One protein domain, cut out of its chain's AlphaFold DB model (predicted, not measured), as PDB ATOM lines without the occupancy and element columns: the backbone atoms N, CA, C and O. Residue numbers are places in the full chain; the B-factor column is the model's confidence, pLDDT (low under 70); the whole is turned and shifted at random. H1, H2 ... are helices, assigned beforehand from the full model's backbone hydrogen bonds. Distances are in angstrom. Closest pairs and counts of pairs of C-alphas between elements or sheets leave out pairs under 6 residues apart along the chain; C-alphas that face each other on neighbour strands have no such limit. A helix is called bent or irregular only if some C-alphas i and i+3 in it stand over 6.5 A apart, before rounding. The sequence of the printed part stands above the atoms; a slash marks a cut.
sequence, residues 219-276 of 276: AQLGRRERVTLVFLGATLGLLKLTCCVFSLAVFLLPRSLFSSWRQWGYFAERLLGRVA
ATOM      1  N   ALA A 219     485.198 244.050 418.676       83.88
ATOM      2  CA  ALA A 219     485.939 244.754 417.625       83.88
ATOM      3  C   ALA A 219     487.450 244.804 417.920       83.88
ATOM      4  O   ALA A 219     488.265 244.731 417.010       83.88
ATOM      5  N   GLN A 220     487.819 244.908 419.200       86.25
ATOM      6  CA  GLN A 220     489.204 244.946 419.667       86.25
ATOM      7  C   GLN A 220     489.318 244.345 421.072       86.25
ATOM      8  O   GLN A 220     488.383 244.441 421.869       86.25
ATOM      9  N   LEU A 221     490.476 243.758 421.383       87.94
ATOM     10  CA  LEU A 221     490.810 243.284 422.728       87.94
ATOM     11  C   LEU A 221     491.470 244.400 423.542       87.94
ATOM     12  O   LEU A 221     492.628 244.759 423.293       87.94
ATOM     13  N   GLY A 222     490.751 244.907 424.542       89.44
ATOM     14  CA  GLY A 222     491.264 245.880 425.497       89.44
ATOM     15  C   GLY A 222     492.258 245.276 426.494       89.44
ATOM     16  O   GLY A 222     492.548 244.076 426.506       89.44
ATOM     17  N   ARG A 223     492.821 246.131 427.359       90.06
ATOM     18  CA  ARG A 223     493.779 245.707 428.396       90.06
ATOM     19  C   ARG A 223     493.139 244.752 429.405       90.06
ATOM     20  O   ARG A 223     493.800 243.812 429.837       90.06
ATOM     21  N   ARG A 224     491.876 244.988 429.773       93.00
ATOM     22  CA  ARG A 224     491.154 244.183 430.771       93.00
ATOM     23  C   ARG A 224     490.991 242.745 430.290       93.00
ATOM     24  O   ARG A 224     491.379 241.833 431.004       93.00
ATOM     25  N   GLU A 225     490.536 242.553 429.057       93.19
ATOM     26  CA  GLU A 225     490.308 241.234 428.463       93.19
ATOM     27  C   GLU A 225     491.613 240.443 428.329       93.19
ATOM     28  O   GLU A 225     491.659 239.259 428.659       93.19
ATOM     29  N   ARG A 226     492.703 241.104 427.911       91.19
ATOM     30  CA  ARG A 226     494.034 240.479 427.842       91.19
ATOM     31  C   ARG A 226     494.514 240.020 429.215       91.19
ATOM     32  O   ARG A 226     494.997 238.900 429.336       91.19
ATOM     33  N   VAL A 227     494.368 240.863 430.241       92.44
ATOM     34  CA  VAL A 227     494.733 240.509 431.622       92.44
ATOM     35  C   VAL A 227     493.875 239.348 432.123       92.44
ATOM     36  O   VAL A 227     494.423 238.409 432.691       92.44
ATOM     37  N   THR A 228     492.564 239.357 431.861       94.19
ATOM     38  CA  THR A 228     491.666 238.248 432.213       94.19
ATOM     39  C   THR A 228     492.108 236.933 431.573       94.19
ATOM     40  O   THR A 228     492.182 235.925 432.266       94.19
ATOM     41  N   LEU A 229     492.443 236.931 430.279       94.00
ATOM     42  CA  LEU A 229     492.897 235.724 429.584       94.00
ATOM     43  C   LEU A 229     494.241 235.214 430.107       94.00
ATOM     44  O   LEU A 229     494.384 234.015 430.307       94.00
ATOM     45  N   VAL A 230     495.208 236.100 430.364       92.44
ATOM     46  CA  VAL A 230     496.505 235.703 430.940       92.44
ATOM     47  C   VAL A 230     496.320 235.134 432.347       92.44
ATOM     48  O   VAL A 230     496.883 234.093 432.660       92.44
ATOM     49  N   PHE A 231     495.497 235.776 433.177       92.94
ATOM     50  CA  PHE A 231     495.212 235.312 434.533       92.94
ATOM     51  C   PHE A 231     494.515 233.944 434.542       92.94
ATOM     52  O   PHE A 231     494.944 233.028 435.246       92.94
ATOM     53  N   LEU A 232     493.467 233.775 433.731       93.50
ATOM     54  CA  LEU A 232     492.765 232.497 433.614       93.50
ATOM     55  C   LEU A 232     493.660 231.417 432.991       93.50
ATOM     56  O   LEU A 232     493.658 230.295 433.480       93.50
ATOM     57  N   GLY A 233     494.467 231.755 431.981       92.25
ATOM     58  CA  GLY A 233     495.437 230.842 431.373       92.25
ATOM     59  C   GLY A 233     496.487 230.352 432.372       92.25
ATOM     60  O   GLY A 233     496.714 229.151 432.478       92.25
ATOM     61  N   ALA A 234     497.047 231.255 433.186       90.25
ATOM     62  CA  ALA A 234     497.947 230.889 434.279       90.25
ATOM     63  C   ALA A 234     497.252 229.992 435.316       90.25
ATOM     64  O   ALA A 234     497.842 229.028 435.800       90.25
ATOM     65  N   THR A 235     495.974 230.261 435.606       91.19
ATOM     66  CA  THR A 235     495.169 229.417 436.500       91.19
ATOM     67  C   THR A 235     495.041 227.990 435.960       91.19
ATOM     68  O   THR A 235     495.136 227.061 436.753       91.19
ATOM     69  N   LEU A 236     494.910 227.775 434.641       91.81
ATOM     70  CA  LEU A 236     494.841 226.421 434.061       91.81
ATOM     71  C   LEU A 236     496.064 225.568 434.415       91.81
ATOM     72  O   LEU A 236     495.903 224.401 434.763       91.81
ATOM     73  N   GLY A 237     497.260 226.166 434.384       87.62
ATOM     74  CA  GLY A 237     498.500 225.488 434.765       87.62
ATOM     75  C   GLY A 237     498.575 225.125 436.248       87.62
ATOM     76  O   GLY A 237     499.255 224.169 436.607       87.62
ATOM     77  N   LEU A 238     497.845 225.845 437.106       88.31
ATOM     78  CA  LEU A 238     497.754 225.545 438.536       88.31
ATOM     79  C   LEU A 238     496.731 224.448 438.858       88.31
ATOM     80  O   LEU A 238     496.807 223.870 439.935       88.31
ATOM     81  N   LEU A 239     495.759 224.171 437.984       89.50
ATOM     82  CA  LEU A 239     494.707 223.186 438.259       89.50
ATOM     83  C   LEU A 239     495.227 221.756 438.067       89.50
ATOM     84  O   LEU A 239     495.495 221.043 439.032       89.50
ATOM     85  N   LYS A 240     495.390 221.346 436.810       84.75
ATOM     86  CA  LYS A 240     495.958 220.058 436.401       84.75
ATOM     87  C   LYS A 240     496.763 220.287 435.127       84.75
ATOM     88  O   LYS A 240     496.339 221.058 434.271       84.75
ATOM     89  N   LEU A 241     497.877 219.575 434.954       81.56
ATOM     90  CA  LEU A 241     498.718 219.707 433.752       81.56
ATOM     91  C   LEU A 241     497.922 219.463 432.455       81.56
ATOM     92  O   LEU A 241     498.153 220.111 431.439       81.56
ATOM     93  N   THR A 242     496.931 218.573 432.504       85.44
ATOM     94  CA  THR A 242     496.024 218.288 431.383       85.44
ATOM     95  C   THR A 242     495.149 219.484 430.997       85.44
ATOM     96  O   THR A 242     494.794 219.629 429.828       85.44
ATOM     97  N   CYS A 243     494.844 220.389 431.935       89.06
ATOM     98  CA  CYS A 243     494.068 221.597 431.662       89.06
ATOM     99  C   CYS A 243     494.830 222.596 430.781       89.06
ATOM    100  O   CYS A 243     494.196 223.395 430.090       89.06
ATOM    101  N   CYS A 244     496.166 222.524 430.729       86.56
ATOM    102  CA  CYS A 244     496.975 223.376 429.856       86.56
ATOM    103  C   CYS A 244     496.594 223.229 428.379       86.56
ATOM    104  O   CYS A 244     496.707 224.198 427.636       86.56
ATOM    105  N   VAL A 245     496.067 222.078 427.943       90.38
ATOM    106  CA  VAL A 245     495.602 221.878 426.555       90.38
ATOM    107  C   VAL A 245     494.473 222.849 426.194       90.38
ATOM    108  O   VAL A 245     494.385 223.310 425.058       90.38
ATOM    109  N   PHE A 246     493.642 223.252 427.157       92.19
ATOM    110  CA  PHE A 246     492.554 224.200 426.904       92.19
ATOM    111  C   PHE A 246     493.039 225.634 426.683       92.19
ATOM    112  O   PHE A 246     492.281 226.446 426.151       92.19
ATOM    113  N   SER A 247     494.301 225.950 427.000       91.50
ATOM    114  CA  SER A 247     494.894 227.252 426.672       91.50
ATOM    115  C   SER A 247     494.964 227.487 425.152       91.50
ATOM    116  O   SER A 247     494.862 228.628 424.698       91.50
ATOM    117  N   LEU A 248     494.956 226.411 424.347       92.31
ATOM    118  CA  LEU A 248     494.818 226.455 422.886       92.31
ATOM    119  C   LEU A 248     493.507 227.111 422.420       92.31
ATOM    120  O   LEU A 248     493.428 227.584 421.289       92.31
ATOM    121  N   ALA A 249     492.489 227.233 423.281       93.19
ATOM    122  CA  ALA A 249     491.283 227.991 422.955       93.19
ATOM    123  C   ALA A 249     491.569 229.480 422.668       93.19
ATOM    124  O   ALA A 249     490.717 230.159 422.096       93.19
ATOM    125  N   VAL A 250     492.766 229.993 422.986       92.19
ATOM    126  CA  VAL A 250     493.232 231.318 422.540       92.19
ATOM    127  C   VAL A 250     493.203 231.464 421.013       92.19
ATOM    128  O   VAL A 250     492.959 232.557 420.508       92.19
ATOM    129  N   PHE A 251     493.355 230.366 420.263       91.88
ATOM    130  CA  PHE A 251     493.276 230.363 418.799       91.88
ATOM    131  C   PHE A 251     491.866 230.632 418.257       91.88
ATOM    132  O   PHE A 251     491.721 230.968 417.084       91.88
ATOM    133  N   LEU A 252     490.831 230.562 419.103       91.06
ATOM    134  CA  LEU A 252     489.480 231.005 418.749       91.06
ATOM    135  C   LEU A 252     489.391 232.532 418.588       91.06
ATOM    136  O   LEU A 252     488.422 233.027 418.015       91.06
ATOM    137  N   LEU A 253     490.373 233.288 419.095       90.44
ATOM    138  CA  LEU A 253     490.420 234.741 418.963       90.44
ATOM    139  C   LEU A 253     490.877 235.130 417.547       90.44
ATOM    140  O   LEU A 253     492.036 234.879 417.190       90.44
ATOM    141  N   PRO A 254     490.017 235.784 416.741       87.44
ATOM    142  CA  PRO A 254     490.388 236.203 415.404       87.44
ATOM    143  C   PRO A 254     491.522 237.227 415.445       87.44
ATOM    144  O   PRO A 254     491.590 238.108 416.305       87.44
ATOM    145  N   ARG A 255     492.410 237.130 414.455       84.25
ATOM    146  CA  ARG A 255     493.596 237.990 414.331       84.25
ATOM    147  C   ARG A 255     493.244 239.473 414.192       84.25
ATOM    148  O   ARG A 255     494.030 240.314 414.610       84.25
ATOM    149  N   SER A 256     492.060 239.781 413.658       85.31
ATOM    150  CA  SER A 256     491.538 241.144 413.503       85.31
ATOM    151  C   SER A 256     491.353 241.894 414.827       85.31
ATOM    152  O   SER A 256     491.225 243.111 414.811       85.31
ATOM    153  N   LEU A 257     491.376 241.198 415.970       84.31
ATOM    154  CA  LEU A 257     491.322 241.814 417.302       84.31
ATOM    155  C   LEU A 257     492.624 242.516 417.714       84.31
ATOM    156  O   LEU A 257     492.649 243.194 418.747       84.31
ATOM    157  N   PHE A 258     493.703 242.314 416.957       85.00
ATOM    158  CA  PHE A 258     495.043 242.820 417.238       85.00
ATOM    159  C   PHE A 258     495.505 243.730 416.102       85.00
ATOM    160  O   PHE A 258     495.139 243.529 414.947       85.00
ATOM    161  N   SER A 259     496.354 244.713 416.414       81.50
ATOM    162  CA  SER A 259     496.799 245.677 415.400       81.50
ATOM    163  C   SER A 259     497.767 245.069 414.379       81.50
ATOM    164  O   SER A 259     497.977 245.645 413.318       81.50
ATOM    165  N   SER A 260     498.391 243.926 414.687       85.12
ATOM    166  CA  SER A 260     499.234 243.185 413.748       85.12
ATOM    167  C   SER A 260     499.333 241.700 414.100       85.12
ATOM    168  O   SER A 260     499.139 241.291 415.249       85.12
ATOM    169  N   TRP A 261     499.712 240.882 413.113       82.12
ATOM    170  CA  TRP A 261     499.932 239.444 413.299       82.12
ATOM    171  C   TRP A 261     501.037 239.139 414.323       82.12
ATOM    172  O   TRP A 261     500.933 238.165 415.065       82.12
ATOM    173  N   ARG A 262     502.063 240.000 414.410       86.25
ATOM    174  CA  ARG A 262     503.159 239.874 415.383       86.25
ATOM    175  C   ARG A 262     502.660 240.056 416.812       86.25
ATOM    176  O   ARG A 262     503.080 239.327 417.700       86.25
ATOM    177  N   GLN A 263     501.737 240.994 417.035       85.31
ATOM    178  CA  GLN A 263     501.147 241.202 418.360       85.31
ATOM    179  C   GLN A 263     500.246 240.044 418.787       85.31
ATOM    180  O   GLN A 263     500.276 239.657 419.952       85.31
ATOM    181  N   TRP A 264     499.471 239.482 417.855       87.38
ATOM    182  CA  TRP A 264     498.682 238.279 418.122       87.38
ATOM    183  C   TRP A 264     499.589 237.093 418.476       87.38
ATOM    184  O   TRP A 264     499.369 236.445 419.496       87.38
ATOM    185  N   GLY A 265     500.653 236.865 417.692       85.50
ATOM    186  CA  GLY A 265     501.625 235.799 417.952       85.50
ATOM    187  C   GLY A 265     502.308 235.952 419.312       85.50
ATOM    188  O   GLY A 265     502.341 235.006 420.088       85.50
ATOM    189  N   TYR A 266     502.743 237.168 419.647       87.06
ATOM    190  CA  TYR A 266     503.355 237.472 420.942       87.06
ATOM    191  C   TYR A 266     502.410 237.245 422.127       87.06
ATOM    192  O   TYR A 266     502.819 236.784 423.193       87.06
ATOM    193  N   PHE A 267     501.130 237.580 421.958       86.94
ATOM    194  CA  PHE A 267     500.119 237.335 422.979       86.94
ATOM    195  C   PHE A 267     499.872 235.835 423.178       86.94
ATOM    196  O   PHE A 267     499.837 235.380 424.320       86.94
ATOM    197  N   ALA A 268     499.752 235.074 422.087       86.38
ATOM    198  CA  ALA A 268     499.588 233.625 422.143       86.38
ATOM    199  C   ALA A 268     500.811 232.938 422.776       86.38
ATOM    200  O   ALA A 268     500.633 232.127 423.677       86.38
ATOM    201  N   GLU A 269     502.036 233.317 422.394       86.31
ATOM    202  CA  GLU A 269     503.285 232.802 422.984       86.31
ATOM    203  C   GLU A 269     503.339 233.047 424.499       86.31
ATOM    204  O   GLU A 269     503.628 232.141 425.275       86.31
ATOM    205  N   ARG A 270     503.001 234.261 424.950       84.31
ATOM    206  CA  ARG A 270     502.973 234.577 426.385       84.31
ATOM    207  C   ARG A 270     501.938 233.770 427.162       84.31
ATOM    208  O   ARG A 270     502.155 233.504 428.338       84.31
ATOM    209  N   LEU A 271     500.811 233.442 426.536       83.50
ATOM    210  CA  LEU A 271     499.714 232.734 427.190       83.50
ATOM    211  C   LEU A 271     499.939 231.217 427.222       83.50
ATOM    212  O   LEU A 271     499.598 230.580 428.211       83.50
ATOM    213  N   LEU A 272     500.533 230.661 426.167       83.06
ATOM    214  CA  LEU A 272     500.896 229.244 426.071       83.06
ATOM    215  C   LEU A 272     502.180 228.913 426.853       83.06
ATOM    216  O   LEU A 272     502.466 227.745 427.101       83.06
ATOM    217  N   GLY A 273     502.934 229.940 427.254       72.38
ATOM    218  CA  GLY A 273     504.301 229.791 427.729       72.38
ATOM    219  C   GLY A 273     505.258 229.640 426.547       72.38
ATOM    220  O   GLY A 273     504.893 229.142 425.481       72.38
ATOM    221  N   ARG A 274     506.508 230.086 426.719       55.88
ATOM    222  CA  ARG A 274     507.547 229.790 425.731       55.88
ATOM    223  C   ARG A 274     507.721 228.278 425.673       55.88
ATOM    224  O   ARG A 274     508.198 227.690 426.638       55.88
ATOM    225  N   VAL A 275     507.336 227.675 424.551       41.84
ATOM    226  CA  VAL A 275     507.829 226.354 424.162       41.84
ATOM    227  C   VAL A 275     509.303 226.573 423.829       41.84
ATOM    228  O   VAL A 275     509.628 227.040 422.738       41.84
ATOM    229  N   ALA A 276     510.151 226.426 424.844       30.53
ATOM    230  CA  ALA A 276     511.599 226.399 424.696       30.53
ATOM    231  C   ALA A 276     512.035 224.995 424.277       30.53
ATOM    232  O   ALA A 276     511.431 224.027 424.795       30.53
TER     233      ALA A 276
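This is residues 219 to 276 of the 276 residues of the protein "DUF2142 domain-containing protein" of Neokomagataea tanensis (UniProt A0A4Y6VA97). Three helices make a small up-and-down bundle, each running against the one before it: H1, the longest, turns sharply into H2, and H3 folds back beside both. Their lines are tilted only slightly, and the centres of H1, H2 and H3 make a triangle, but each pair meets over only part of its length. The printed part has 58 residues with three named helices, in the order H1, H2, H3, and no named strand; the class is all helix. It is compact, with a radius of gyration of the C-alphas of 11.5 A, and spans 33 by 25 by 16 A.

H1, residues 223 to 239, touches H2, residues 241 to 252, with residues 233 to 237 alone; their closest C-alphas, of Leu 236 and Cys 243, are 5.4 A apart. They form a helical hairpin at a shallow tilt of 26 degrees, opposite ways. H3, residues 261 to 272, touches H1 with residues 270 to 272 alone; the closest C-alphas, of Val 230 and Leu 271, are 5.8 A apart. These two run the same way at a shallow tilt of 32 degrees, only just short of steep. H2 and H3 form another helical hairpin, at a shallow tilt of 17 degrees, and H2 touches H3 with residues 247 to 251 alone; the closest C-alphas, of Ser 247 and Leu 272, are 6.4 A apart. Every O i to N i+4 pair is within hydrogen-bond range in H3, 12 of 13 in H1 and 0 of 8 in H2, where 9 of 9 O i to N i+3 pairs are.

H1 is 24.6 A long from C-alpha 223 at (493.779, 245.707, 428.396). H2 is 20.9 A long; it is neither bent nor irregular, but only just: C-alphas 242 and 245 are 6.0 A apart. H3 is 16.4 A long and ends with C-alpha 272 at (500.896, 229.244, 426.071).

The two C-alphas farthest apart, of Lys 240 and Ser 259, are 33.1 A apart. The printed part has no cut; the link H1 to H2 is tight and H2 to H3 is short. Residues 274 to 276, which end the chain, are under 70 in pLDDT; the mean of the printed part is 85.8.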